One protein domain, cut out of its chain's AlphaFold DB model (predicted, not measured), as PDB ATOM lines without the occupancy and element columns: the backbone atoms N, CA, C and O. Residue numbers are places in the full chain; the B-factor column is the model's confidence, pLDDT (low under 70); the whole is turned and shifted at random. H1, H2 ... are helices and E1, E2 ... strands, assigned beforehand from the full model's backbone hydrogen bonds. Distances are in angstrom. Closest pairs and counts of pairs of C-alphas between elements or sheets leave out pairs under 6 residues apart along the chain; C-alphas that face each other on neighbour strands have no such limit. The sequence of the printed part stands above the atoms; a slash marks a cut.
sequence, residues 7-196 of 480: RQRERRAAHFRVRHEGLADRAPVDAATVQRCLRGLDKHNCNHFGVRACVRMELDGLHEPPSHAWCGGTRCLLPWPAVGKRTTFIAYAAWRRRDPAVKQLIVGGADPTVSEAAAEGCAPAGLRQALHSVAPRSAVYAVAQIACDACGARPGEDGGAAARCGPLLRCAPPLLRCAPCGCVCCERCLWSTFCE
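This is residues 7 to 196 of the 480 residues of a protein of Emiliania huxleyi (UniProt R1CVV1). A small core of helices, the helical hairpin of H4 and H5 with the long H7 crossing it nearly at right angles, has H1, H2 and H3 gathered at one end. At the opposite end lies a tiny hairpin of two strands, E1 and E2, which runs straight into H8, while H6 packs on H8 beside the core. The 190 printed residues hold eight named helices and two named strands in the order H1 H2 H3 H4 H5 H6 H7 E1 E2 H8, and the one sheet, E1 - E2, is antiparallel. The class is mostly helix, though under half of the residues, 86 of 190, are in named elements, and long links make up much of the rest. The whole is compact, with a radius of gyration of the C-alphas of 16.8 A and spans of 51 by 42 by 27 A.

E1, residues 175 to 177, and E2, residues 184 to 186, form an antiparallel hairpin, their directions 139 degrees apart. N 176 and O 185 are 2.8 A apart and N 185 and O 176 2.9 A, both within hydrogen-bond range. H7, residues 136 to 152, comes near E1, the closest C-alphas being those of Asp 149 and Leu 176, 6.0 A apart. H7 touches H4, residues 89 to 95, about perpendicular at 77 degrees, with the C-alphas of Ala 94 and Ala 144 closest at 4.6 A. The hub is H5, residues 99 to 107, which touches four helices. H4 and H5 form a helical hairpin at a shallow tilt of 33 degrees, only just short of steep, opposite ways; their closest C-alphas, Ile 90 and Val 102, are 5.5 A apart. H7 touches H5 with residues 136 to 140 alone, Lys 103 and Pro 136 having the closest C-alphas at 5.9 A. H5 only just touches H6, residues 127 to 133, with 3 pairs of C-alphas within 8 A, closest at Val 107 and His 132, 6.8 A. H6 touches H8, residues 187 to 195, at a steep tilt of 45 degrees, the same way, closest at the C-alphas of Ala 130 and Cys 195, 5.6 A. H2, residues 31 to 42, touches H4 with its residues 37 to 41 alone, closest at the C-alphas of Leu 41 and Ala 93, 6.2 A. H3, residues 51 to 54, touches H5, with the C-alphas of Val 51 and Gln 104 closest at 6.6 A. H1, residues 7 to 21, touches H3 with residues 10 to 15 alone, closest at the C-alphas of Ala 14 and Arg 52, 5.7 A. H1 and H2 are apart. The helix packing is mostly crossed, but only just: 2 of 6 touching pairs with a tilt are shallow. In H1, H2, H4, H5, H6 and H7 every O i to N i+4 pair is within hydrogen-bond range; H8 has 2 of 5, with 5 of 6 O i to N i+3 pairs, and H3 is too short for an O i to N i+4 pair.

H1 begins at C-alpha 7, (-27.893, -18.875, 49.586), and is 19.9 A long. H2 measures 16.6 A, H5 12.1 A and H8 13.2 A. H7, the longest helix, runs 24.0 A from C-alpha 136 at (-34.849, -20.551, 27.555). H8 ends at C-alpha 195, (-26.091, -14.601, 16.806).

The C-alphas farthest apart, those of Arg 9 and Glu 157, are 53.9 A apart. The printed part has no cut. The links H3 to H4, H5 to H6 and H7 to E1 are long. Mean pLDDT of the printed part is 81.2; residues 68 to 78, 82 to 83, 119 to 122 and 151 to 173 are under 70.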
ATOM      1  N   ARG A   7     -27.547 -18.093  50.780       91.62
ATOM      2  CA  ARG A   7     -27.893 -18.875  49.586       91.62
ATOM      3  C   ARG A   7     -28.298 -18.001  48.393       91.62
ATOM      4  O   ARG A   7     -27.938 -18.324  47.261       91.62
ATOM      5  N   GLN A   8     -29.047 -16.919  48.615       92.88
ATOM      6  CA  GLN A   8     -29.422 -15.974  47.554       92.88
ATOM      7  C   GLN A   8     -28.202 -15.199  47.048       92.88
ATOM      8  O   GLN A   8     -28.016 -15.105  45.834       92.88
ATOM      9  N   ARG A   9     -27.331 -14.745  47.958       95.69
ATOM     10  CA  ARG A   9     -26.086 -14.053  47.602       95.69
ATOM     11  C   ARG A   9     -25.178 -14.935  46.747       95.69
ATOM     12  O   ARG A   9     -24.733 -14.504  45.688       95.69
ATOM     13  N   GLU A  10     -24.964 -16.185  47.151       93.88
ATOM     14  CA  GLU A  10     -24.160 -17.142  46.383       93.88
ATOM     15  C   GLU A  10     -24.763 -17.457  45.012       93.88
ATOM     16  O   GLU A  10     -24.040 -17.580  44.026       93.88
ATOM     17  N   ARG A  11     -26.095 -17.568  44.920       93.62
ATOM     18  CA  ARG A  11     -26.778 -17.759  43.637       93.62
ATOM     19  C   ARG A  11     -26.567 -16.559  42.709       93.62
ATOM     20  O   ARG A  11     -26.313 -16.761  41.524       93.62
ATOM     21  N   ARG A  12     -26.652 -15.326  43.226       93.94
ATOM     22  CA  ARG A  12     -26.372 -14.108  42.445       93.94
ATOM     23  C   ARG A  12     -24.916 -14.049  41.993       93.94
ATOM     24  O   ARG A  12     -24.678 -13.785  40.820       93.94
ATOM     25  N   ALA A  13     -23.973 -14.367  42.880       93.56
ATOM     26  CA  ALA A  13     -22.552 -14.444  42.542       93.56
ATOM     27  C   ALA A  13     -22.282 -15.483  41.440       93.56
ATOM     28  O   ALA A  13     -21.580 -15.188  40.480       93.56
ATOM     29  N   ALA A  14     -22.914 -16.661  41.509       93.31
ATOM     30  CA  ALA A  14     -22.796 -17.675  40.462       93.31
ATOM     31  C   ALA A  14     -23.317 -17.175  39.103       93.31
ATOM     32  O   ALA A  14     -22.642 -17.347  38.093       93.31
ATOM     33  N   HIS A  15     -24.479 -16.510  39.062       91.44
ATOM     34  CA  HIS A  15     -24.992 -15.910  37.824       91.44
ATOM     35  C   HIS A  15     -24.075 -14.815  37.269       91.44
ATOM     36  O   HIS A  15     -23.905 -14.729  36.054       91.44
ATOM     37  N   PHE A  16     -23.509 -13.983  38.146       91.62
ATOM     38  CA  PHE A  16     -22.565 -12.943  37.751       91.62
ATOM     39  C   PHE A  16     -21.317 -13.560  37.112       91.62
ATOM     40  O   PHE A  16     -20.961 -13.183  35.998       91.62
ATOM     41  N   ARG A  17     -20.740 -14.583  37.756       91.44
ATOM     42  CA  ARG A  17     -19.560 -15.293  37.257       91.44
ATOM     43  C   ARG A  17     -19.780 -15.883  35.868       91.44
ATOM     44  O   ARG A  17     -19.006 -15.595  34.964       91.44
ATOM     45  N   VAL A  18     -20.882 -16.617  35.666       89.75
ATOM     46  CA  VAL A  18     -21.215 -17.200  34.349       89.75
ATOM     47  C   VAL A  18     -21.311 -16.129  33.257       89.75
ATOM     48  O   VAL A  18     -20.878 -16.364  32.133       89.75
ATOM     49  N   ARG A  19     -21.874 -14.955  33.570       86.81
ATOM     50  CA  ARG A  19     -22.109 -13.891  32.583       86.81
ATOM     51  C   ARG A  19     -20.888 -13.026  32.285       86.81
ATOM     52  O   ARG A  19     -20.806 -12.503  31.179       86.81
ATOM     53  N   HIS A  20     -20.006 -12.808  33.259       84.94
ATOM     54  CA  HIS A  20     -19.018 -11.725  33.183       84.94
ATOM     55  C   HIS A  20     -17.568 -12.170  33.357       84.94
ATOM     56  O   HIS A  20     -16.690 -11.581  32.740       84.94
ATOM     57  N   GLU A  21     -17.303 -13.186  34.174       83.00
ATOM     58  CA  GLU A  21     -15.932 -13.557  34.564       83.00
ATOM     59  C   GLU A  21     -15.369 -14.704  33.710       83.00
ATOM     60  O   GLU A  21     -14.198 -15.058  33.823       83.00
ATOM     61  N   GLY A  22     -16.189 -15.282  32.827       75.88
ATOM     62  CA  GLY A  22     -15.831 -16.491  32.095       75.88
ATOM     63  C   GLY A  22     -15.907 -17.742  32.978       75.88
ATOM     64  O   GLY A  22     -16.338 -17.710  34.129       75.88
ATOM     65  N   LEU A  23     -15.557 -18.891  32.399       80.88
ATOM     66  CA  LEU A  23     -15.758 -20.214  33.011       80.88
ATOM     67  C   LEU A  23     -14.444 -20.986  33.199       80.88
ATOM     68  O   LEU A  23     -14.466 -22.207  33.286       80.88
ATOM     69  N   ALA A  24     -13.313 -20.275  33.249       73.44
ATOM     70  CA  ALA A  24     -11.974 -20.867  33.241       73.44
ATOM     71  C   ALA A  24     -11.658 -21.734  34.479       73.44
ATOM     72  O   ALA A  24     -10.870 -22.666  34.373       73.44
ATOM     73  N   ASP A  25     -12.314 -21.486  35.620       84.75
ATOM     74  CA  ASP A  25     -12.011 -22.145  36.905       84.75
ATOM     75  C   ASP A  25     -12.979 -23.290  37.264       84.75
ATOM     76  O   ASP A  25     -13.310 -23.511  38.436       84.75
ATOM     77  N   ARG A  26     -13.522 -23.996  36.269       92.81
ATOM     78  CA  ARG A  26     -14.379 -25.162  36.523       92.81
ATOM     79  C   ARG A  26     -13.535 -26.373  36.909       92.81
ATOM     80  O   ARG A  26     -12.552 -26.698  36.254       92.81
ATOM     81  N   ALA A  27     -13.933 -27.054  37.982       94.50
ATOM     82  CA  ALA A  27     -13.257 -28.267  38.409       94.50
ATOM     83  C   ALA A  27     -13.653 -29.443  37.500       94.50
ATOM     84  O   ALA A  27     -14.842 -29.582  37.180       94.50
ATOM     85  N   PRO A  28     -12.706 -30.322  37.125       95.62
ATOM     86  CA  PRO A  28     -13.039 -31.556  36.428       95.62
ATOM     87  C   PRO A  28     -14.005 -32.387  37.277       95.62
ATOM     88  O   PRO A  28     -13.904 -32.434  38.504       95.62
ATOM     89  N   VAL A  29     -14.957 -33.039  36.614       96.31
ATOM     90  CA  VAL A  29     -15.960 -33.873  37.280       96.31
ATOM     91  C   VAL A  29     -15.464 -35.310  37.313       96.31
ATOM     92  O   VAL A  29     -15.156 -35.887  36.271       96.31
ATOM     93  N   ASP A  30     -15.388 -35.898  38.504       96.06
ATOM     94  CA  ASP A  30     -15.005 -37.298  38.651       96.06
ATOM     95  C   ASP A  30     -16.062 -38.238  38.044       96.06
ATOM     96  O   ASP A  30     -17.251 -37.911  37.951       96.06
ATOM     97  N   ALA A  31     -15.635 -39.439  37.648       95.00
ATOM     98  CA  ALA A  31     -16.496 -40.403  36.965       95.00
ATOM     99  C   ALA A  31     -17.745 -40.793  37.780       95.00
ATOM    100  O   ALA A  31     -18.815 -41.007  37.203       95.00
ATOM    101  N   ALA A  32     -17.654 -40.853  39.113       94.56
ATOM    102  CA  ALA A  32     -18.794 -41.201  39.958       94.56
ATOM    103  C   ALA A  32     -19.830 -40.067  39.989       94.56
ATOM    104  O   ALA A  32     -21.035 -40.325  39.906       94.56
ATOM    105  N   THR A  33     -19.381 -38.814  40.051       95.56
ATOM    106  CA  THR A  33     -20.249 -37.635  39.957       95.56
ATOM    107  C   THR A  33     -20.893 -37.526  38.575       95.56
ATOM    108  O   THR A  33     -22.102 -37.305  38.494       95.56
ATOM    109  N   VAL A  34     -20.143 -37.779  37.496       95.94
ATOM    110  CA  VAL A  34     -20.688 -37.854  36.128       95.94
ATOM    111  C   VAL A  34     -21.836 -38.864  36.055       95.94
ATOM    112  O   VAL A  34     -22.949 -38.515  35.653       95.94
ATOM    113  N   GLN A  35     -21.605 -40.098  36.512       94.00
ATOM    114  CA  GLN A  35     -22.622 -41.153  36.493       94.00
ATOM    115  C   GLN A  35     -23.837 -40.808  37.365       94.00
ATOM    116  O   GLN A  35     -24.972 -41.081  36.973       94.00
ATOM    117  N   ARG A  36     -23.632 -40.165  38.520       93.81
ATOM    118  CA  ARG A  36     -24.722 -39.693  39.389       93.81
ATOM    119  C   ARG A  36     -25.595 -38.654  38.688       93.81
ATOM    120  O   ARG A  36     -26.816 -38.780  38.714       93.81
ATOM    121  N   CYS A  37     -24.986 -37.670  38.032       95.81
ATOM    122  CA  CYS A  37     -25.691 -36.632  37.285       95.81
ATOM    123  C   CYS A  37     -26.499 -37.214  36.113       95.81
ATOM    124  O   CYS A  37     -27.680 -36.895  35.970       95.81
ATOM    125  N   LEU A  38     -25.905 -38.108  35.315       94.12
ATOM    126  CA  LEU A  38     -26.584 -38.747  34.178       94.12
ATOM    127  C   LEU A  38     -27.754 -39.640  34.631       94.12
ATOM    128  O   LEU A  38     -28.844 -39.559  34.068       94.12
ATOM    129  N   ARG A  39     -27.588 -40.417  35.708       91.00
ATOM    130  CA  ARG A  39     -28.697 -41.182  36.317       91.00
ATOM    131  C   ARG A  39     -29.760 -40.273  36.934       91.00
ATOM    132  O   ARG A  39     -30.941 -40.612  36.920       91.00
ATOM    133  N   GLY A  40     -29.364 -39.117  37.463       91.94
ATOM    134  CA  GLY A  40     -30.288 -38.077  37.909       91.94
ATOM    135  C   GLY A  40     -31.184 -37.609  36.764       91.94
ATOM    136  O   GLY A  40     -32.405 -37.596  36.915       91.94
ATOM    137  N   LEU A  41     -30.604 -37.336  35.589       92.19
ATOM    138  CA  LEU A  41     -31.365 -37.002  34.381       92.19
ATOM    139  C   LEU A  41     -32.331 -38.120  33.990       92.19
ATOM    140  O   LEU A  41     -33.486 -37.828  33.690       92.19
ATOM    141  N   ASP A  42     -31.919 -39.387  34.057       87.69
ATOM    142  CA  ASP A  42     -32.817 -40.519  33.799       87.69
ATOM    143  C   ASP A  42     -34.046 -40.469  34.709       87.69
ATOM    144  O   ASP A  42     -35.174 -40.454  34.217       87.69
ATOM    145  N   LYS A  43     -33.830 -40.286  36.014       86.06
ATOM    146  CA  LYS A  43     -34.869 -40.203  37.051       86.06
ATOM    147  C   LYS A  43     -35.621 -38.861  37.107       86.06
ATOM    148  O   LYS A  43     -36.316 -38.606  38.082       86.06
ATOM    149  N   HIS A  44     -35.471 -37.983  36.111       86.25
ATOM    150  CA  HIS A  44     -36.011 -36.609  36.116       86.25
ATOM    151  C   HIS A  44     -35.532 -35.727  37.292       86.25
ATOM    152  O   HIS A  44     -36.067 -34.643  37.525       86.25
ATOM    153  N   ASN A  45     -34.482 -36.128  38.007       89.88
ATOM    154  CA  ASN A  45     -33.891 -35.349  39.086       89.88
ATOM    155  C   ASN A  45     -32.884 -34.332  38.528       89.88
ATOM    156  O   ASN A  45     -31.710 -34.630  38.300       89.88
ATOM    157  N   CYS A  46     -33.350 -33.099  38.341       90.38
ATOM    158  CA  CYS A  46     -32.548 -31.999  37.806       90.38
ATOM    159  C   CYS A  46     -31.769 -31.226  38.890       90.38
ATOM    160  O   CYS A  46     -31.073 -30.261  38.572       90.38
ATOM    161  N   ASN A  47     -31.861 -31.625  40.167       90.88
ATOM    162  CA  ASN A  47     -31.294 -30.867  41.292       90.88
ATOM    163  C   ASN A  47     -29.760 -30.795  41.264       90.88
ATOM    164  O   ASN A  47     -29.174 -29.870  41.830       90.88
ATOM    165  N   HIS A  48     -29.113 -31.722  40.557       92.81
ATOM    166  CA  HIS A  48     -27.666 -31.721  40.344       92.81
ATOM    167  C   HIS A  48     -27.173 -30.525  39.513       92.81
ATOM    168  O   HIS A  48     -26.014 -30.137  39.635       92.81
ATOM    169  N   PHE A  49     -28.053 -29.900  38.726       94.94
ATOM    170  CA  PHE A  49     -27.698 -28.828  37.794       94.94
ATOM    171  C   PHE A  49     -28.125 -27.443  38.281       94.94
ATOM    172  O   PHE A  49     -28.336 -26.539  37.489       94.94
ATOM    173  N   GLY A  50     -28.269 -27.220  39.589       93.88
ATOM    174  CA  GLY A  50     -28.465 -25.856  40.087       93.88
ATOM    175  C   GLY A  50     -27.275 -24.954  39.725       93.88
ATOM    176  O   GLY A  50     -26.130 -25.389  39.807       93.88
ATOM    177  N   VAL A  51     -27.510 -23.671  39.412       93.00
ATOM    178  CA  VAL A  51     -26.450 -22.729  38.969       93.00
ATOM    179  C   VAL A  51     -25.208 -22.690  39.881       93.00
ATOM    180  O   VAL A  51     -24.087 -22.574  39.396       93.00
ATOM    181  N   ARG A  52     -25.378 -22.857  41.205       94.31
ATOM    182  CA  ARG A  52     -24.268 -22.945  42.182       94.31
ATOM    183  C   ARG A  52     -23.376 -24.169  41.958       94.31
ATOM    184  O   ARG A  52     -22.176 -24.087  42.190       94.31
ATOM    185  N   ALA A  53     -23.961 -25.294  41.559       94.50
ATOM    186  CA  ALA A  53     -23.230 -26.510  41.233       94.50
ATOM    187  C   ALA A  53     -22.608 -26.387  39.837       94.50
ATOM    188  O   ALA A  53     -21.403 -26.571  39.699       94.50
ATOM    189  N   CYS A  54     -23.398 -25.976  38.837       94.88
ATOM    190  CA  CYS A  54     -22.948 -25.816  37.451       94.88
ATOM    191  C   CYS A  54     -21.743 -24.889  37.308       94.88
ATOM    192  O   CYS A  54     -20.851 -25.157  36.514       94.88
ATOM    193  N   VAL A  55     -21.679 -23.809  38.091       94.31
ATOM    194  CA  VAL A  55     -20.551 -22.885  37.988       94.31
ATOM    195  C   VAL A  55     -19.234 -23.521  38.460       94.31
ATOM    196  O   VAL A  55     -18.173 -23.078  38.035       94.31
ATOM    197  N   ARG A  56     -19.280 -24.536  39.335       94.44
ATOM    198  CA  ARG A  56     -18.100 -25.181  39.940       94.44
ATOM    199  C   ARG A  56     -17.608 -26.410  39.180       94.44
ATOM    200  O   ARG A  56     -16.494 -26.844  39.443       94.44
ATOM    201  N   MET A  57     -18.427 -26.976  38.303       95.62
ATOM    202  CA  MET A  57     -18.154 -28.242  37.626       95.62
ATOM    203  C   MET A  57     -17.893 -28.018  36.137       95.62
ATOM    204  O   MET A  57     -18.510 -27.139  35.537       95.62
ATOM    205  N   GLU A  58     -17.017 -28.823  35.543       96.06
ATOM    206  CA  GLU A  58     -16.828 -28.874  34.096       96.06
ATOM    207  C   GLU A  58     -18.080 -29.466  33.428       96.06
ATOM    208  O   GLU A  58     -18.482 -30.587  33.736       96.06
ATOM    209  N   LEU A  59     -18.747 -28.689  32.567       95.62
ATOM    210  CA  LEU A  59     -20.041 -29.058  31.970       95.62
ATOM    211  C   LEU A  59     -19.908 -29.606  30.551       95.62
ATOM    212  O   LEU A  59     -20.810 -30.310  30.086       95.62
ATOM    213  N   ASP A  60     -18.799 -29.280  29.892       94.81
ATOM    214  CA  ASP A  60     -18.596 -29.511  28.465       94.81
ATOM    215  C   ASP A  60     -17.740 -30.770  28.227       94.81
ATOM    216  O   ASP A  60     -17.439 -31.140  27.095       94.81
ATOM    217  N   GLY A  61     -17.390 -31.478  29.307       94.81
ATOM    218  CA  GLY A  61     -16.728 -32.772  29.257       94.81
ATOM    219  C   GLY A  61     -17.542 -33.815  28.483       94.81
ATOM    220  O   GLY A  61     -18.756 -33.946  28.645       94.81
ATOM    221  N   LEU A  62     -16.852 -34.587  27.641       94.94
ATOM    222  CA  LEU A  62     -17.427 -35.742  26.958       94.94
ATOM    223  C   LEU A  62     -17.398 -36.959  27.883       94.94
ATOM    224  O   LEU A  62     -16.334 -37.425  28.297       94.94
ATOM    225  N   HIS A  63     -18.578 -37.491  28.179       95.19
ATOM    226  CA  HIS A  63     -18.790 -38.556  29.147       95.19
ATOM    227  C   HIS A  63     -19.444 -39.779  28.513       95.19
ATOM    228  O   HIS A  63     -20.263 -39.660  27.604       95.19
ATOM    229  N   GLU A  64     -19.121 -40.964  29.025       93.44
ATOM    230  CA  GLU A  64     -19.841 -42.176  28.647       93.44
ATOM    231  C   GLU A  64     -21.265 -42.142  29.228       93.44
ATOM    232  O   GLU A  64     -21.428 -41.997  30.450       93.44
ATOM    233  N   PRO A  65     -22.310 -42.262  28.386       90.75
ATOM    234  CA  PRO A  65     -23.676 -42.366  28.876       90.75
ATOM    235  C   PRO A  65     -23.841 -43.657  29.698       90.75
ATOM    236  O   PRO A  65     -23.091 -44.615  29.497       90.75
ATOM    237  N   PRO A  66     -24.820 -43.731  30.617       88.62
ATOM    238  CA  PRO A  66     -25.064 -44.947  31.385       88.62
ATOM    239  C   PRO A  66     -25.271 -46.154  30.453       88.62
ATOM    240  O   PRO A  66     -26.158 -46.134  29.598       88.62
ATOM    241  N   SER A  67     -24.467 -47.212  30.630       76.31
ATOM    242  CA  SER A  67     -24.501 -48.446  29.814       76.31
ATOM    243  C   SER A  67     -25.882 -49.106  29.793       76.31
ATOM    244  O   SER A  67     -26.308 -49.692  28.795       76.31
ATOM    245  N   HIS A  68     -26.616 -48.944  30.890       68.31
ATOM    246  CA  HIS A  68     -28.035 -49.209  30.986       68.31
ATOM    247  C   HIS A  68     -28.696 -47.968  31.553       68.31
ATOM    248  O   HIS A  68     -28.478 -47.591  32.702       68.31
ATOM    249  N   ALA A  69     -29.511 -47.335  30.726       56.28
ATOM    250  CA  ALA A  69     -30.410 -46.302  31.167       56.28
ATOM    251  C   ALA A  69     -31.372 -46.919  32.205       56.28
ATOM    252  O   ALA A  69     -32.287 -47.666  31.864       56.28
ATOM    253  N   TRP A  70     -31.100 -46.683  33.484       50.59
ATOM    254  CA  TRP A  70     -31.859 -47.219  34.613       50.59
ATOM    255  C   TRP A  70     -32.758 -46.095  35.116       50.59
ATOM    256  O   TRP A  70     -32.315 -45.186  35.819       50.59
ATOM    257  N   CYS A  71     -34.025 -46.119  34.709       52.00
ATOM    258  CA  CYS A  71     -35.010 -45.131  35.126       52.00
ATOM    259  C   CYS A  71     -35.902 -45.778  36.189       52.00
ATOM    260  O   CYS A  71     -36.892 -46.410  35.850       52.00
ATOM    261  N   GLY A  72     -35.502 -45.676  37.461       49.53
ATOM    262  CA  GLY A  72     -36.320 -46.132  38.597       49.53
ATOM    263  C   GLY A  72     -36.643 -47.631  38.592       49.53
ATOM    264  O   GLY A  72     -37.808 -47.989  38.624       49.53
ATOM    265  N   GLY A  73     -35.636 -48.506  38.481       52.06
ATOM    266  CA  GLY A  73     -35.837 -49.965  38.473       52.06
ATOM    267  C   GLY A  73     -36.268 -50.546  37.121       52.06
ATOM    268  O   GLY A  73     -36.072 -51.728  36.874       52.06
ATOM    269  N   THR A  74     -36.736 -49.713  36.186       45.16
ATOM    270  CA  THR A  74     -37.108 -50.159  34.837       45.16
ATOM    271  C   THR A  74     -35.966 -49.934  33.841       45.16
ATOM    272  O   THR A  74     -35.339 -48.864  33.795       45.16
ATOM    273  N   ARG A  75     -35.709 -50.939  32.991       52.19
ATOM    274  CA  ARG A  75     -34.796 -50.833  31.842       52.19
ATOM    275  C   ARG A  75     -35.374 -49.787  30.884       52.19
ATOM    276  O   ARG A  75     -36.410 -50.008  30.266       52.19
ATOM    277  N   CYS A  76     -34.744 -48.621  30.788       53.78
ATOM    278  CA  CYS A  76     -35.236 -47.553  29.931       53.78
ATOM    279  C   CYS A  76     -35.224 -48.034  28.474       53.78
ATOM    280  O   CYS A  76     -34.189 -48.457  27.959       53.78
ATOM    281  N   LEU A  77     -36.385 -47.961  27.823       54.94
ATOM    282  CA  LEU A  77     -36.636 -48.549  26.503       54.94
ATOM    283  C   LEU A  77     -35.836 -47.904  25.363       54.94
ATOM    284  O   LEU A  77     -35.810 -48.432  24.257       54.94
ATOM    285  N   LEU A  78     -35.183 -46.770  25.619       62.72
ATOM    286  CA  LEU A  78     -34.336 -46.091  24.650       62.72
ATOM    287  C   LEU A  78     -32.919 -46.019  25.228       62.72
ATOM    288  O   LEU A  78     -32.668 -45.155  26.075       62.72
ATOM    289  N   PRO A  79     -32.006 -46.929  24.840       73.88
ATOM    290  CA  PRO A  79     -30.585 -46.744  25.091       73.88
ATOM    291  C   PRO A  79     -30.092 -45.522  24.315       73.88
ATOM    292  O   PRO A  79     -30.687 -45.136  23.305       73.88
ATOM    293  N   TRP A  80     -29.001 -44.913  24.784       79.81
ATOM    294  CA  TRP A  80     -28.319 -43.882  24.009       79.81
ATOM    295  C   TRP A  80     -28.005 -44.451  22.612       79.81
ATOM    296  O   TRP A  80     -27.330 -45.479  22.517       79.81
ATOM    297  N   PRO A  81     -28.536 -43.853  21.531       70.06
ATOM    298  CA  PRO A  81     -28.624 -44.511  20.225       70.06
ATOM    299  C   PRO A  81     -27.270 -44.659  19.521       70.06
ATOM    300  O   PRO A  81     -27.158 -45.416  18.561       70.06
ATOM    301  N   ALA A  82     -26.233 -43.981  20.011       69.50
ATOM    302  CA  ALA A  82     -24.882 -44.081  19.492       69.50
ATOM    303  C   ALA A  82     -23.985 -44.843  20.479       69.50
ATOM    304  O   ALA A  82     -23.222 -44.244  21.235       69.50
ATOM    305  N   VAL A  83     -24.108 -46.173  20.493       69.25
ATOM    306  CA  VAL A  83     -23.275 -47.057  21.327       69.25
ATOM    307  C   VAL A  83     -21.794 -46.718  21.124       69.25
ATOM    308  O   VAL A  83     -21.326 -46.623  19.992       69.25
ATOM    309  N   GLY A  84     -21.070 -46.514  22.228       76.69
ATOM    310  CA  GLY A  84     -19.651 -46.147  22.217       76.69
ATOM    311  C   GLY A  84     -19.360 -44.660  21.994       76.69
ATOM    312  O   GLY A  84     -18.203 -44.271  22.115       76.69
ATOM    313  N   LYS A  85     -20.370 -43.822  21.714       85.69
ATOM    314  CA  LYS A  85     -20.182 -42.369  21.638       85.69
ATOM    315  C   LYS A  85     -20.348 -41.699  22.993       85.69
ATOM    316  O   LYS A  85     -21.282 -42.004  23.742       85.69
ATOM    317  N   ARG A  86     -19.476 -40.737  23.274       92.19
ATOM    318  CA  ARG A  86     -19.543 -39.887  24.461       92.19
ATOM    319  C   ARG A  86     -20.480 -38.702  24.233       92.19
ATOM    320  O   ARG A  86     -20.727 -38.273  23.109       92.19
ATOM    321  N   THR A  87     -21.004 -38.158  25.322       93.19
ATOM    322  CA  THR A  87     -21.959 -37.045  25.320       93.19
ATOM    323  C   THR A  87     -21.631 -36.044  26.420       93.19
ATOM    324  O   THR A  87     -21.092 -36.410  27.461       93.19
ATOM    325  N   THR A  88     -22.007 -34.785  26.220       95.25
ATOM    326  CA  THR A  88     -22.046 -33.781  27.292       95.25
ATOM    327  C   THR A  88     -23.313 -33.949  28.136       95.25
ATOM    328  O   THR A  88     -24.280 -34.598  27.708       95.25
ATOM    329  N   PHE A  89     -23.357 -33.333  29.326       96.19
ATOM    330  CA  PHE A  89     -24.576 -33.319  30.148       96.19
ATOM    331  C   PHE A  89     -25.752 -32.669  29.415       96.19
ATOM    332  O   PHE A  89     -26.881 -33.149  29.520       96.19
ATOM    333  N   ILE A  90     -25.494 -31.590  28.669       95.31
ATOM    334  CA  ILE A  90     -26.534 -30.831  27.973       95.31
ATOM    335  C   ILE A  90     -27.132 -31.622  26.808       95.31
ATOM    336  O   ILE A  90     -28.357 -31.688  26.704       95.31
ATOM    337  N   ALA A  91     -26.305 -32.301  26.006       92.06
ATOM    338  CA  ALA A  91     -26.781 -33.156  24.922       92.06
ATOM    339  C   ALA A  91     -27.572 -34.363  25.456       92.06
ATOM    340  O   ALA A  91     -28.652 -34.670  24.945       92.06
ATOM    341  N   TYR A  92     -27.104 -34.993  26.541       93.19
ATOM    342  CA  TYR A  92     -27.820 -36.109  27.167       93.19
ATOM    343  C   TYR A  92     -29.163 -35.666  27.764       93.19
ATOM    344  O   TYR A  92     -30.188 -36.309  27.537       93.19
ATOM    345  N   ALA A  93     -29.190 -34.534  28.479       93.38
ATOM    346  CA  ALA A  93     -30.418 -33.952  29.020       93.38
ATOM    347  C   ALA A  93     -31.430 -33.621  27.912       93.38
ATOM    348  O   ALA A  93     -32.618 -33.911  28.060       93.38
ATOM    349  N   ALA A  94     -30.965 -33.065  26.793       90.75
ATOM    350  CA  ALA A  94     -31.788 -32.742  25.633       90.75
ATOM    351  C   ALA A  94     -32.371 -33.985  24.950       90.75
ATOM    352  O   ALA A  94     -33.576 -34.038  24.698       90.75
ATOM    353  N   TRP A  95     -31.558 -35.017  24.715       87.88
ATOM    354  CA  TRP A  95     -32.032 -36.300  24.190       87.88
ATOM    355  C   TRP A  95     -33.072 -36.949  25.119       87.88
ATOM    356  O   TRP A  95     -34.102 -37.446  24.662       87.88
ATOM    357  N   ARG A  96     -32.861 -36.851  26.437       85.62
ATOM    358  CA  ARG A  96     -33.824 -37.265  27.467       85.62
ATOM    359  C   ARG A  96     -35.025 -36.332  27.623       85.62
ATOM    360  O   ARG A  96     -35.885 -36.627  28.447       85.62
ATOM    361  N   ARG A  97     -35.118 -35.222  26.883       85.94
ATOM    362  CA  ARG A  97     -36.206 -34.233  27.019       85.94
ATOM    363  C   ARG A  97     -36.340 -33.702  28.452       85.94
ATOM    364  O   ARG A  97     -37.429 -33.614  29.011       85.94
ATOM    365  N   ARG A  98     -35.207 -33.417  29.098       90.62
ATOM    366  CA  ARG A  98     -35.136 -32.806  30.435       90.62
ATOM    367  C   ARG A  98     -34.966 -31.303  30.301       90.62
ATOM    368  O   ARG A  98     -33.951 -30.747  30.710       90.62
ATOM    369  N   ASP A  99     -35.971 -30.652  29.736       88.69
ATOM    370  CA  ASP A  99     -35.962 -29.220  29.426       88.69
ATOM    371  C   ASP A  99     -35.548 -28.336  30.619       88.69
ATOM    372  O   ASP A  99     -34.713 -27.443  30.430       88.69
ATOM    373  N   PRO A 100     -35.999 -28.602  31.871       89.06
ATOM    374  CA  PRO A 100     -35.504 -27.871  33.034       89.06
ATOM    375  C   PRO A 100     -33.993 -28.024  33.243       89.06
ATOM    376  O   PRO A 100     -33.323 -27.036  33.533       89.06
ATOM    377  N   ALA A 101     -33.435 -29.227  33.069       93.75
ATOM    378  CA  ALA A 101     -31.996 -29.453  33.189       93.75
ATOM    379  C   ALA A 101     -31.218 -28.787  32.051       93.75
ATOM    380  O   ALA A 101     -30.222 -28.126  32.325       93.75
ATOM    381  N   VAL A 102     -31.691 -28.888  30.804       93.00
ATOM    382  CA  VAL A 102     -31.077 -28.207  29.649       93.00
ATOM    383  C   VAL A 102     -31.023 -26.698  29.896       93.00
ATOM    384  O   VAL A 102     -29.963 -26.088  29.774       93.00
ATOM    385  N   LYS A 103     -32.130 -26.099  30.355       90.94
ATOM    386  CA  LYS A 103     -32.180 -24.684  30.749       90.94
ATOM    387  C   LYS A 103     -31.156 -24.355  31.831       90.94
ATOM    388  O   LYS A 103     -30.445 -23.360  31.707       90.94
ATOM    389  N   GLN A 104     -31.088 -25.145  32.901       92.94
ATOM    390  CA  GLN A 104     -30.151 -24.879  33.991       92.94
ATOM    391  C   GLN A 104     -28.688 -25.045  33.563       92.94
ATOM    392  O   GLN A 104     -27.853 -24.255  33.987       92.94
ATOM    393  N   LEU A 105     -28.389 -26.004  32.686       94.81
ATOM    394  CA  LEU A 105     -27.062 -26.208  32.106       94.81
ATOM    395  C   LEU A 105     -26.645 -25.012  31.244       94.81
ATOM    396  O   LEU A 105     -25.566 -24.469  31.465       94.81
ATOM    397  N   ILE A 106     -27.519 -24.525  30.355       91.81
ATOM    398  CA  ILE A 106     -27.269 -23.307  29.561       91.81
ATOM    399  C   ILE A 106     -27.037 -22.112  30.486       91.81
ATOM    400  O   ILE A 106     -26.052 -21.400  30.347       91.81
ATOM    401  N   VAL A 107     -27.909 -21.907  31.479       90.38
ATOM    402  CA  VAL A 107     -27.777 -20.824  32.472       90.38
ATOM    403  C   VAL A 107     -26.516 -20.969  33.323       90.38
ATOM    404  O   VAL A 107     -25.954 -19.965  33.754       90.38
ATOM    405  N   GLY A 108     -26.081 -22.200  33.566       93.00
ATOM    406  CA  GLY A 108     -24.831 -22.547  34.224       93.00
ATOM    407  C   GLY A 108     -23.602 -22.318  33.350       93.00
ATOM    408  O   GLY A 108     -22.496 -22.349  33.884       93.00
ATOM    409  N   GLY A 109     -23.798 -22.051  32.055       92.25
ATOM    410  CA  GLY A 109     -22.771 -21.761  31.065       92.25
ATOM    411  C   GLY A 109     -22.252 -22.994  30.326       92.25
ATOM    412  O   GLY A 109     -21.079 -23.010  29.971       92.25
ATOM    413  N   ALA A 110     -23.040 -24.062  30.207       93.38
ATOM    414  CA  ALA A 110     -22.698 -25.190  29.342       93.38
ATOM    415  C   ALA A 110     -22.697 -24.741  27.875       93.38
ATOM    416  O   ALA A 110     -23.527 -23.920  27.470       93.38
ATOM    417  N   ASP A 111     -21.785 -25.292  27.088       91.62
ATOM    418  CA  ASP A 111     -21.652 -25.039  25.666       91.62
ATOM    419  C   ASP A 111     -22.392 -26.112  24.855       91.62
ATOM    420  O   ASP A 111     -21.945 -27.259  24.776       91.62
ATOM    421  N   PRO A 112     -23.534 -25.784  24.229       91.00
ATOM    422  CA  PRO A 112     -24.300 -26.773  23.484       91.00
ATOM    423  C   PRO A 112     -23.659 -27.178  22.154       91.00
ATOM    424  O   PRO A 112     -24.183 -28.077  21.503       91.00
ATOM    425  N   THR A 113     -22.575 -26.520  21.734       89.19
ATOM    426  CA  THR A 113     -21.856 -26.856  20.493       89.19
ATOM    427  C   THR A 113     -20.830 -27.963  20.689       89.19
ATOM    428  O   THR A 113     -20.318 -28.521  19.717       89.19
ATOM    429  N   VAL A 114     -20.516 -28.292  21.943       90.06
ATOM    430  CA  VAL A 114     -19.576 -29.358  22.256       90.06
ATOM    431  C   VAL A 114     -20.275 -30.696  22.061       90.06
ATOM    432  O   VAL A 114     -21.181 -31.082  22.804       90.06
ATOM    433  N   SER A 115     -19.834 -31.418  21.038       88.25
ATOM    434  CA  SER A 115     -20.247 -32.785  20.761       88.25
ATOM    435  C   SER A 115     -19.067 -33.581  20.220       88.25
ATOM    436  O   SER A 115     -18.128 -33.022  19.662       88.25
ATOM    437  N   GLU A 116     -19.115 -34.905  20.355       85.12
ATOM    438  CA  GLU A 116     -18.076 -35.780  19.798       85.12
ATOM    439  C   GLU A 116     -18.040 -35.755  18.257       85.12
ATOM    440  O   GLU A 116     -17.036 -36.117  17.654       85.12
ATOM    441  N   ALA A 117     -19.132 -35.321  17.616       76.44
ATOM    442  CA  ALA A 117     -19.236 -35.201  16.164       76.44
ATOM    443  C   ALA A 117     -18.868 -33.805  15.634       76.44
ATOM    444  O   ALA A 117     -18.676 -33.655  14.427       76.44
ATOM    445  N   ALA A 118     -18.804 -32.783  16.492       72.69
ATOM    446  CA  ALA A 118     -18.515 -31.423  16.065       72.69
ATOM    447  C   ALA A 118     -17.042 -31.307  15.656       72.69
ATOM    448  O   ALA A 118     -16.137 -31.597  16.439       72.69
ATOM    449  N   ALA A 119     -16.797 -30.842  14.431       64.88
ATOM    450  CA  ALA A 119     -15.472 -30.377  14.048       64.88
ATOM    451  C   ALA A 119     -15.111 -29.139  14.888       64.88
ATOM    452  O   ALA A 119     -15.969 -28.293  15.165       64.88
ATOM    453  N   GLU A 120     -13.844 -29.018  15.287       65.25
ATOM    454  CA  GLU A 120     -13.353 -27.843  16.009       65.25
ATOM    455  C   GLU A 120     -13.763 -26.549  15.273       65.25
ATOM    456  O   GLU A 120     -13.515 -26.384  14.078       65.25
ATOM    457  N   GLY A 121     -14.432 -25.629  15.980       64.56
ATOM    458  CA  GLY A 121     -14.820 -24.320  15.433       64.56
ATOM    459  C   GLY A 121     -16.209 -24.222  14.782       64.56
ATOM    460  O   GLY A 121     -16.481 -23.244  14.081       64.56
ATOM    461  N   CYS A 122     -17.122 -25.175  15.006       67.44
ATOM    462  CA  CYS A 122     -18.511 -25.058  14.533       67.44
ATOM    463  C   CYS A 122     -19.331 -23.958  15.236       67.44
ATOM    464  O   CYS A 122     -20.316 -23.479  14.666       67.44
ATOM    465  N   ALA A 123     -18.931 -23.528  16.435       78.56
ATOM    466  CA  ALA A 123     -19.626 -22.491  17.190       78.56
ATOM    467  C   ALA A 123     -19.348 -21.087  16.617       78.56
ATOM    468  O   ALA A 123     -18.190 -20.665  16.560       78.56
ATOM    469  N   PRO A 124     -20.374 -20.311  16.222       83.44
ATOM    470  CA  PRO A 124     -20.175 -18.903  15.918       83.44
ATOM    471  C   PRO A 124     -19.719 -18.134  17.166       83.44
ATOM    472  O   PRO A 124     -20.189 -18.378  18.282       83.44
ATOM    473  N   ALA A 125     -18.820 -17.164  16.974       83.88
ATOM    474  CA  ALA A 125     -18.386 -16.276  18.046       83.88
ATOM    475  C   ALA A 125     -19.600 -15.592  18.699       83.88
ATOM    476  O   ALA A 125     -20.516 -15.132  18.016       83.88
ATOM    477  N   GLY A 126     -19.618 -15.549  20.031       85.94
ATOM    478  CA  GLY A 126     -20.707 -14.934  20.790       85.94
ATOM    479  C   GLY A 126     -21.968 -15.790  20.954       85.94
ATOM    480  O   GLY A 126     -22.896 -15.322  21.610       85.94
ATOM    481  N   LEU A 127     -22.010 -17.039  20.460       87.12
ATOM    482  CA  LEU A 127     -23.180 -17.916  20.624       87.12
ATOM    483  C   LEU A 127     -23.605 -18.063  22.087       87.12
ATOM    484  O   LEU A 127     -24.785 -17.963  22.399       87.12
ATOM    485  N   ARG A 128     -22.650 -18.252  23.001       83.88
ATOM    486  CA  ARG A 128     -22.939 -18.367  24.437       83.88
ATOM    487  C   ARG A 128     -23.663 -17.125  24.970       83.88
ATOM    488  O   ARG A 128     -24.677 -17.241  25.651       83.88
ATOM    489  N   GLN A 129     -23.186 -15.936  24.597       85.31
ATOM    490  CA  GLN A 129     -23.816 -14.666  24.963       85.31
ATOM    491  C   GLN A 129     -25.218 -14.544  24.357       85.31
ATOM    492  O   GLN A 129     -26.153 -14.125  25.042       85.31
ATOM    493  N   ALA A 130     -25.375 -14.947  23.094       86.50
ATOM    494  CA  ALA A 130     -26.660 -14.968  22.414       86.50
ATOM    495  C   ALA A 130     -27.657 -15.907  23.108       86.50
ATOM    496  O   ALA A 130     -28.777 -15.490  23.405       86.50
ATOM    497  N   LEU A 131     -27.241 -17.122  23.473       85.06
ATOM    498  CA  LEU A 131     -28.077 -18.103  24.169       85.06
ATOM    499  C   LEU A 131     -28.531 -17.643  25.562       85.06
ATOM    500  O   LEU A 131     -29.605 -18.025  26.021       85.06
ATOM    501  N   HIS A 132     -27.758 -16.789  26.231       82.31
ATOM    502  CA  HIS A 132     -28.189 -16.160  27.482       82.31
ATOM    503  C   HIS A 132     -29.216 -15.038  27.284       82.31
ATOM    504  O   HIS A 132     -29.871 -14.642  28.251       82.31
ATOM    505  N   SER A 133     -29.333 -14.511  26.064       81.00
ATOM    506  CA  SER A 133     -30.252 -13.424  25.711       81.00
ATOM    507  C   SER A 133     -31.578 -13.899  25.115       81.00
ATOM    508  O   SER A 133     -32.510 -13.104  25.025       81.00
ATOM    509  N   VAL A 134     -31.668 -15.173  24.727       81.69
ATOM    510  CA  VAL A 134     -32.881 -15.773  24.161       81.69
ATOM    511  C   VAL A 134     -33.755 -16.408  25.235       81.69
ATOM    512  O   VAL A 134     -33.284 -16.797  26.309       81.69
ATOM    513  N   ALA A 135     -35.043 -16.552  24.928       79.31
ATOM    514  CA  ALA A 135     -35.962 -17.296  25.772       79.31
ATOM    515  C   ALA A 135     -35.424 -18.727  26.007       79.31
ATOM    516  O   ALA A 135     -35.068 -19.417  25.047       79.31
ATOM    517  N   PRO A 136     -35.388 -19.225  27.259       77.69
ATOM    518  CA  PRO A 136     -34.849 -20.551  27.555       77.69
ATOM    519  C   PRO A 136     -35.478 -21.686  26.743       77.69
ATOM    520  O   PRO A 136     -34.787 -22.640  26.409       77.69
ATOM    521  N   ARG A 137     -36.767 -21.576  26.396       76.50
ATOM    522  CA  ARG A 137     -37.475 -22.559  25.562       76.50
ATOM    523  C   ARG A 137     -36.869 -22.679  24.164       76.50
ATOM    524  O   ARG A 137     -36.616 -23.793  23.717       76.50
ATOM    525  N   SER A 138     -36.571 -21.553  23.519       81.56
ATOM    526  CA  SER A 138     -35.912 -21.507  22.210       81.56
ATOM    527  C   SER A 138     -34.552 -22.199  22.245       81.56
ATOM    528  O   SER A 138     -34.240 -23.030  21.394       81.56
ATOM    529  N   ALA A 139     -33.757 -21.905  23.276       83.19
ATOM    530  CA  ALA A 139     -32.450 -22.522  23.442       83.19
ATOM    531  C   ALA A 139     -32.567 -24.038  23.673       83.19
ATOM    532  O   ALA A 139     -31.890 -24.814  23.005       83.19
ATOM    533  N   VAL A 140     -33.477 -24.474  24.550       85.25
ATOM    534  CA  VAL A 140     -33.749 -25.899  24.801       85.25
ATOM    535  C   VAL A 140     -34.177 -26.618  23.521       85.25
ATOM    536  O   VAL A 140     -33.671 -27.703  23.241       85.25
ATOM    537  N   TYR A 141     -35.062 -26.015  22.726       84.00
ATOM    538  CA  TYR A 141     -35.528 -26.592  21.468       84.00
ATOM    539  C   TYR A 141     -34.388 -26.808  20.473       84.00
ATOM    540  O   TYR A 141     -34.246 -27.908  19.939       84.00
ATOM    541  N   ALA A 142     -33.545 -25.794  20.258       85.62
ATOM    542  CA  ALA A 142     -32.414 -25.908  19.341       85.62
ATOM    543  C   ALA A 142     -31.425 -26.995  19.783       85.62
ATOM    544  O   ALA A 142     -31.052 -27.846  18.978       85.62
ATOM    545  N   VAL A 143     -31.077 -27.030  21.076       86.94
ATOM    546  CA  VAL A 143     -30.227 -28.087  21.646       86.94
ATOM    547  C   VAL A 143     -30.865 -29.462  21.452       86.94
ATOM    548  O   VAL A 143     -30.187 -30.407  21.060       86.94
ATOM    549  N   ALA A 144     -32.171 -29.592  21.697       84.25
ATOM    550  CA  ALA A 144     -32.882 -30.853  21.540       84.25
ATOM    551  C   ALA A 144     -32.916 -31.335  20.090       84.25
ATOM    552  O   ALA A 144     -32.741 -32.531  19.856       84.25
ATOM    553  N   GLN A 145     -33.103 -30.428  19.130       80.94
ATOM    554  CA  GLN A 145     -33.061 -30.758  17.710       80.94
ATOM    555  C   GLN A 145     -31.678 -31.286  17.316       80.94
ATOM    556  O   GLN A 145     -31.580 -32.362  16.735       80.94
ATOM    557  N   ILE A 146     -30.615 -30.581  17.712       83.69
ATOM    558  CA  ILE A 146     -29.230 -30.968  17.415       83.69
ATOM    559  C   ILE A 146     -28.884 -32.304  18.062       83.69
ATOM    560  O   ILE A 146     -28.396 -33.206  17.386       83.69
ATOM    561  N   ALA A 147     -29.185 -32.470  19.351       81.75
ATOM    562  CA  ALA A 147     -28.887 -33.700  20.075       81.75
ATOM    563  C   ALA A 147     -29.641 -34.906  19.495       81.75
ATOM    564  O   ALA A 147     -29.062 -35.983  19.367       81.75
ATOM    565  N   CYS A 148     -30.917 -34.743  19.122       76.50
ATOM    566  CA  CYS A 148     -31.712 -35.826  18.538       76.50
ATOM    567  C   CYS A 148     -31.241 -36.190  17.125       76.50
ATOM    568  O   CYS A 148     -31.099 -37.377  16.831       76.50
ATOM    569  N   ASP A 149     -30.959 -35.200  16.278       75.00
ATOM    570  CA  ASP A 149     -30.505 -35.441  14.907       75.00
ATOM    571  C   ASP A 149     -29.077 -36.009  14.891       75.00
ATOM    572  O   ASP A 149     -28.821 -36.964  14.168       75.00
ATOM    573  N   ALA A 150     -28.161 -35.537  15.745       70.75
ATOM    574  CA  ALA A 150     -26.812 -36.110  15.874       70.75
ATOM    575  C   ALA A 150     -26.828 -37.581  16.336       70.75
ATOM    576  O   ALA A 150     -25.950 -38.372  15.986       70.75
ATOM    577  N   CYS A 151     -27.844 -37.944  17.118       63.59
ATOM    578  CA  CYS A 151     -28.082 -39.290  17.622       63.59
ATOM    579  C   CYS A 151     -28.767 -40.221  16.607       63.59
ATOM    580  O   CYS A 151     -28.543 -41.430  16.644       63.59
ATOM    581  N   GLY A 152     -29.633 -39.675  15.746       58.88
ATOM    582  CA  GLY A 152     -30.454 -40.428  14.793       58.88
ATOM    583  C   GLY A 152     -29.959 -40.395  13.346       58.88
ATOM    584  O   GLY A 152     -30.385 -41.228  12.544       58.88
ATOM    585  N   ALA A 153     -29.066 -39.466  12.995       51.38
ATOM    586  CA  ALA A 153     -28.511 -39.355  11.658       51.38
ATOM    587  C   ALA A 153     -27.657 -40.589  11.352       51.38
ATOM    588  O   ALA A 153     -26.494 -40.696  11.750       51.38
ATOM    589  N   ARG A 154     -28.222 -41.515  10.571       49.50
ATOM    590  CA  ARG A 154     -27.392 -42.318   9.675       49.50
ATOM    591  C   ARG A 154     -26.662 -41.309   8.780       49.50
ATOM    592  O   ARG A 154     -27.351 -40.442   8.240       49.50
ATOM    593  N   PRO A 155     -25.324 -41.343   8.649       47.41
ATOM    594  CA  PRO A 155     -24.639 -40.547   7.637       47.41
ATOM    595  C   PRO A 155     -25.286 -40.879   6.287       47.41
ATOM    596  O   PRO A 155     -25.175 -41.998   5.799       47.41
ATOM    597  N   GLY A 156     -26.113 -39.955   5.798       46.91
ATOM    598  CA  GLY A 156     -27.073 -40.221   4.740       46.91
ATOM    599  C   GLY A 156     -26.399 -40.305   3.381       46.91
ATOM    600  O   GLY A 156     -25.638 -39.419   3.004       46.91
ATOM    601  N   GLU A 157     -26.762 -41.353   2.649       46.19
ATOM    602  CA  GLU A 157     -26.583 -41.537   1.203       46.19
ATOM    603  C   GLU A 157     -27.380 -40.500   0.379       46.19
ATOM    604  O   GLU A 157     -27.182 -40.361  -0.827       46.19
ATOM    605  N   ASP A 158     -28.235 -39.712   1.035       48.06
ATOM    606  CA  ASP A 158     -28.939 -38.582   0.443       48.06
ATOM    607  C   ASP A 158     -27.975 -37.398   0.289       48.06
ATOM    608  O   ASP A 158     -27.836 -36.558   1.181       48.06
ATOM    609  N   GLY A 159     -27.317 -37.308  -0.869       54.22
ATOM    610  CA  GLY A 159     -26.429 -36.211  -1.285       54.22
ATOM    611  C   GLY A 159     -27.100 -34.832  -1.431       54.22
ATOM    612  O   GLY A 159     -26.686 -34.022  -2.260       54.22
ATOM    613  N   GLY A 160     -28.148 -34.549  -0.655       53.50
ATOM    614  CA  GLY A 160     -28.826 -33.262  -0.616       53.50
ATOM    615  C   GLY A 160     -27.930 -32.198   0.008       53.50
ATOM    616  O   GLY A 160     -27.759 -32.143   1.224       53.50
ATOM    617  N   ALA A 161     -27.364 -31.326  -0.827       55.81
ATOM    618  CA  ALA A 161     -26.664 -30.137  -0.360       55.81
ATOM    619  C   ALA A 161     -27.594 -29.282   0.523       55.81
ATOM    620  O   ALA A 161     -28.741 -29.011   0.164       55.81
ATOM    621  N   ALA A 162     -27.101 -28.837   1.682       56.03
ATOM    622  CA  ALA A 162     -27.834 -27.918   2.548       56.03
ATOM    623  C   ALA A 162     -28.148 -26.624   1.779       56.03
ATOM    624  O   ALA A 162     -27.235 -25.907   1.372       56.03
ATOM    625  N   ALA A 163     -29.435 -26.303   1.615       54.41
ATOM    626  CA  ALA A 163     -29.937 -25.278   0.690       54.41
ATOM    627  C   ALA A 163     -29.433 -23.837   0.941       54.41
ATOM    628  O   ALA A 163     -29.707 -22.942   0.144       54.41
ATOM    629  N   ARG A 164     -28.709 -23.586   2.042       56.44
ATOM    630  CA  ARG A 164     -28.126 -22.276   2.384       56.44
ATOM    631  C   ARG A 164     -26.744 -22.301   3.021       56.44
ATOM    632  O   ARG A 164     -26.261 -21.250   3.442       56.44
ATOM    633  N   CYS A 165     -26.070 -23.446   3.061       58.12
ATOM    634  CA  CYS A 165     -24.623 -23.380   3.218       58.12
ATOM    635  C   CYS A 165     -24.111 -22.733   1.932       58.12
ATOM    636  O   CYS A 165     -24.116 -23.375   0.886       58.12
ATOM    637  N   GLY A 166     -23.848 -21.419   1.967       57.41
ATOM    638  CA  GLY A 166     -23.475 -20.660   0.776       57.41
ATOM    639  C   GLY A 166     -22.348 -21.371   0.017       57.41
ATOM    640  O   GLY A 166     -21.582 -22.109   0.637       57.41
ATOM    641  N   PRO A 167     -22.201 -21.153  -1.300       51.97
ATOM    642  CA  PRO A 167     -21.292 -21.927  -2.158       51.97
ATOM    643  C   PRO A 167     -19.819 -21.948  -1.695       51.97
ATOM    644  O   PRO A 167     -19.044 -22.782  -2.152       51.97
ATOM    645  N   LEU A 168     -19.439 -21.063  -0.767       47.97
ATOM    646  CA  LEU A 168     -18.101 -20.944  -0.181       47.97
ATOM    647  C   LEU A 168     -17.889 -21.746   1.120       47.97
ATOM    648  O   LEU A 168     -16.754 -21.873   1.567       47.97
ATOM    649  N   LEU A 169     -18.936 -22.306   1.731       55.94
ATOM    650  CA  LEU A 169     -18.846 -23.113   2.949       55.94
ATOM    651  C   LEU A 169     -19.445 -24.489   2.672       55.94
ATOM    652  O   LEU A 169     -20.648 -24.699   2.810       55.94
ATOM    653  N   ARG A 170     -18.593 -25.453   2.301       61.69
ATOM    654  CA  ARG A 170     -18.945 -26.878   2.375       61.69
ATOM    655  C   ARG A 170     -19.137 -27.225   3.849       61.69
ATOM    656  O   ARG A 170     -18.188 -27.594   4.530       61.69
ATOM    657  N   CYS A 171     -20.344 -27.024   4.363       63.56
ATOM    658  CA  CYS A 171     -20.685 -27.444   5.709       63.56
ATOM    659  C   CYS A 171     -20.506 -28.958   5.798       63.56
ATOM    660  O   CYS A 171     -21.169 -29.700   5.073       63.56
ATOM    661  N   ALA A 172     -19.593 -29.405   6.658       63.78
ATOM    662  CA  ALA A 172     -19.451 -30.818   6.951       63.78
ATOM    663  C   ALA A 172     -20.702 -31.316   7.709       63.78
ATOM    664  O   ALA A 172     -21.292 -30.544   8.474       63.78
ATOM    665  N   PRO A 173     -21.138 -32.569   7.484       66.06
ATOM    666  CA  PRO A 173     -22.169 -33.211   8.299       66.06
ATOM    667  C   PRO A 173     -21.793 -33.198   9.796       66.06
ATOM    668  O   PRO A 173     -20.604 -33.126  10.114       66.06
ATOM    669  N   PRO A 174     -22.777 -33.300  10.714       70.50
ATOM    670  CA  PRO A 174     -24.169 -33.702  10.483       70.50
ATOM    671  C   PRO A 174     -25.076 -32.589   9.937       70.50
ATOM    672  O   PRO A 174     -24.960 -31.409  10.272       70.50
ATOM    673  N   LEU A 175     -26.007 -32.994   9.071       80.19
ATOM    674  CA  LEU A 175     -27.077 -32.147   8.560       80.19
ATOM    675  C   LEU A 175     -28.342 -32.355   9.404       80.19
ATOM    676  O   LEU A 175     -28.757 -33.487   9.635       80.19
ATOM    677  N   LEU A 176     -28.945 -31.258   9.852       82.00
ATOM    678  CA  LEU A 176     -30.151 -31.211  10.677       82.00
ATOM    679  C   LEU A 176     -31.370 -30.982   9.794       82.00
ATOM    680  O   LEU A 176     -31.309 -30.167   8.870       82.00
ATOM    681  N   ARG A 177     -32.493 -31.635  10.098       83.12
ATOM    682  CA  ARG A 177     -33.761 -31.401   9.393       83.12
ATOM    683  C   ARG A 177     -34.674 -30.542  10.262       83.12
ATOM    684  O   ARG A 177     -35.230 -31.003  11.250       83.12
ATOM    685  N   CYS A 178     -34.875 -29.290   9.871       79.31
ATOM    686  CA  CYS A 178     -35.696 -28.340  10.611       79.31
ATOM    687  C   CYS A 178     -37.193 -28.675  10.507       79.31
ATOM    688  O   CYS A 178     -37.812 -28.428   9.472       79.31
ATOM    689  N   ALA A 179     -37.820 -29.130  11.589       75.00
ATOM    690  CA  ALA A 179     -39.277 -29.090  11.723       75.00
ATOM    691  C   ALA A 179     -39.722 -27.665  12.122       75.00
ATOM    692  O   ALA A 179     -39.099 -27.092  13.019       75.00
ATOM    693  N   PRO A 180     -40.752 -27.067  11.485       79.38
ATOM    694  CA  PRO A 180     -41.760 -27.700  10.619       79.38
ATOM    695  C   PRO A 180     -41.459 -27.671   9.109       79.38
ATOM    696  O   PRO A 180     -42.101 -28.378   8.344       79.38
ATOM    697  N   CYS A 181     -40.503 -26.860   8.653       81.12
ATOM    698  CA  CYS A 181     -40.314 -26.585   7.221       81.12
ATOM    699  C   CYS A 181     -39.685 -27.727   6.396       81.12
ATOM    700  O   CYS A 181     -39.657 -27.650   5.172       81.12
ATOM    701  N   GLY A 182     -39.123 -28.751   7.042       82.38
ATOM    702  CA  GLY A 182     -38.459 -29.883   6.392       82.38
ATOM    703  C   GLY A 182     -37.113 -29.554   5.740       82.38
ATOM    704  O   GLY A 182     -36.464 -30.466   5.222       82.38
ATOM    705  N   CYS A 183     -36.679 -28.289   5.769       83.69
ATOM    706  CA  CYS A 183     -35.394 -27.863   5.233       83.69
ATOM    707  C   CYS A 183     -34.228 -28.497   5.991       83.69
ATOM    708  O   CYS A 183     -34.322 -28.781   7.183       83.69
ATOM    709  N   VAL A 184     -33.104 -28.640   5.297       83.25
ATOM    710  CA  VAL A 184     -31.881 -29.205   5.853       83.25
ATOM    711  C   VAL A 184     -30.843 -28.099   6.059       83.25
ATOM    712  O   VAL A 184     -30.550 -27.345   5.126       83.25
ATOM    713  N   CYS A 185     -30.285 -27.984   7.263       84.00
ATOM    714  CA  CYS A 185     -29.196 -27.054   7.576       84.00
ATOM    715  C   CYS A 185     -28.131 -27.721   8.449       84.00
ATOM    716  O   CYS A 185     -28.434 -28.631   9.207       84.00
ATOM    717  N   CYS A 186     -26.878 -27.274   8.381       85.12
ATOM    718  CA  CYS A 186     -25.871 -27.761   9.322       85.12
ATOM    719  C   CYS A 186     -26.060 -27.136  10.712       85.12
ATOM    720  O   CYS A 186     -26.722 -26.103  10.865       85.12
ATOM    721  N   GLU A 187     -25.409 -27.731  11.707       85.81
ATOM    722  CA  GLU A 187     -25.401 -27.231  13.081       85.81
ATOM    723  C   GLU A 187     -24.927 -25.773  13.180       85.81
ATOM    724  O   GLU A 187     -25.601 -24.943  13.787       85.81
ATOM    725  N   ARG A 188     -23.829 -25.415  12.502       86.00
ATOM    726  CA  ARG A 188     -23.313 -24.036  12.494       86.00
ATOM    727  C   ARG A 188     -24.344 -23.031  11.979       86.00
ATOM    728  O   ARG A 188     -24.499 -21.972  12.574       86.00
ATOM    729  N   CYS A 189     -25.052 -23.352  10.896       85.31
ATOM    730  CA  CYS A 189     -26.083 -22.477  10.336       85.31
ATOM    731  C   CYS A 189     -27.265 -22.299  11.291       85.31
ATOM    732  O   CYS A 189     -27.797 -21.195  11.372       85.31
ATOM    733  N   LEU A 190     -27.661 -23.355  12.009       87.00
ATOM    734  CA  LEU A 190     -28.691 -23.252  13.039       87.00
ATOM    735  C   LEU A 190     -28.211 -22.371  14.202       87.00
ATOM    736  O   LEU A 190     -28.940 -21.493  14.645       87.00
ATOM    737  N   TRP A 191     -26.965 -22.529  14.653       88.00
ATOM    738  CA  TRP A 191     -26.416 -21.676  15.706       88.00
ATOM    739  C   TRP A 191     -26.270 -20.215  15.292       88.00
ATOM    740  O   TRP A 191     -26.536 -19.319  16.091       88.00
ATOM    741  N   SER A 192     -25.899 -19.948  14.040       87.94
ATOM    742  CA  SER A 192     -25.762 -18.581  13.539       87.94
ATOM    743  C   SER A 192     -27.061 -17.782  13.635       87.94
ATOM    744  O   SER A 192     -26.979 -16.576  13.849       87.94
ATOM    745  N   THR A 193     -28.243 -18.413  13.581       87.94
ATOM    746  CA  THR A 193     -29.510 -17.674  13.720       87.94
ATOM    747  C   THR A 193     -29.682 -17.041  15.098       87.94
ATOM    748  O   THR A 193     -30.395 -16.055  15.213       87.94
ATOM    749  N   PHE A 194     -29.029 -17.573  16.138       85.12
ATOM    750  CA  PHE A 194     -29.038 -16.970  17.474       85.12
ATOM    751  C   PHE A 194     -28.136 -15.738  17.569       85.12
ATOM    752  O   PHE A 194     -28.407 -14.839  18.360       85.12
ATOM    753  N   CYS A 195     -27.055 -15.702  16.788       87.19
ATOM    754  CA  CYS A 195     -26.091 -14.601  16.806       87.19
ATOM    755  C   CYS A 195     -26.500 -13.425  15.911       87.19
ATOM    756  O   CYS A 195     -25.938 -12.337  16.042       87.19
ATOM    757  N   GLU A 196     -27.430 -13.632  14.981       87.00
ATOM    758  CA  GLU A 196     -27.913 -12.575  14.098       87.00
ATOM    759  C   GLU A 196     -28.811 -11.579  14.862       87.00
ATOM    760  O   GLU A 196     -29.618 -11.982  15.704       87.00
TER     761      GLU A 196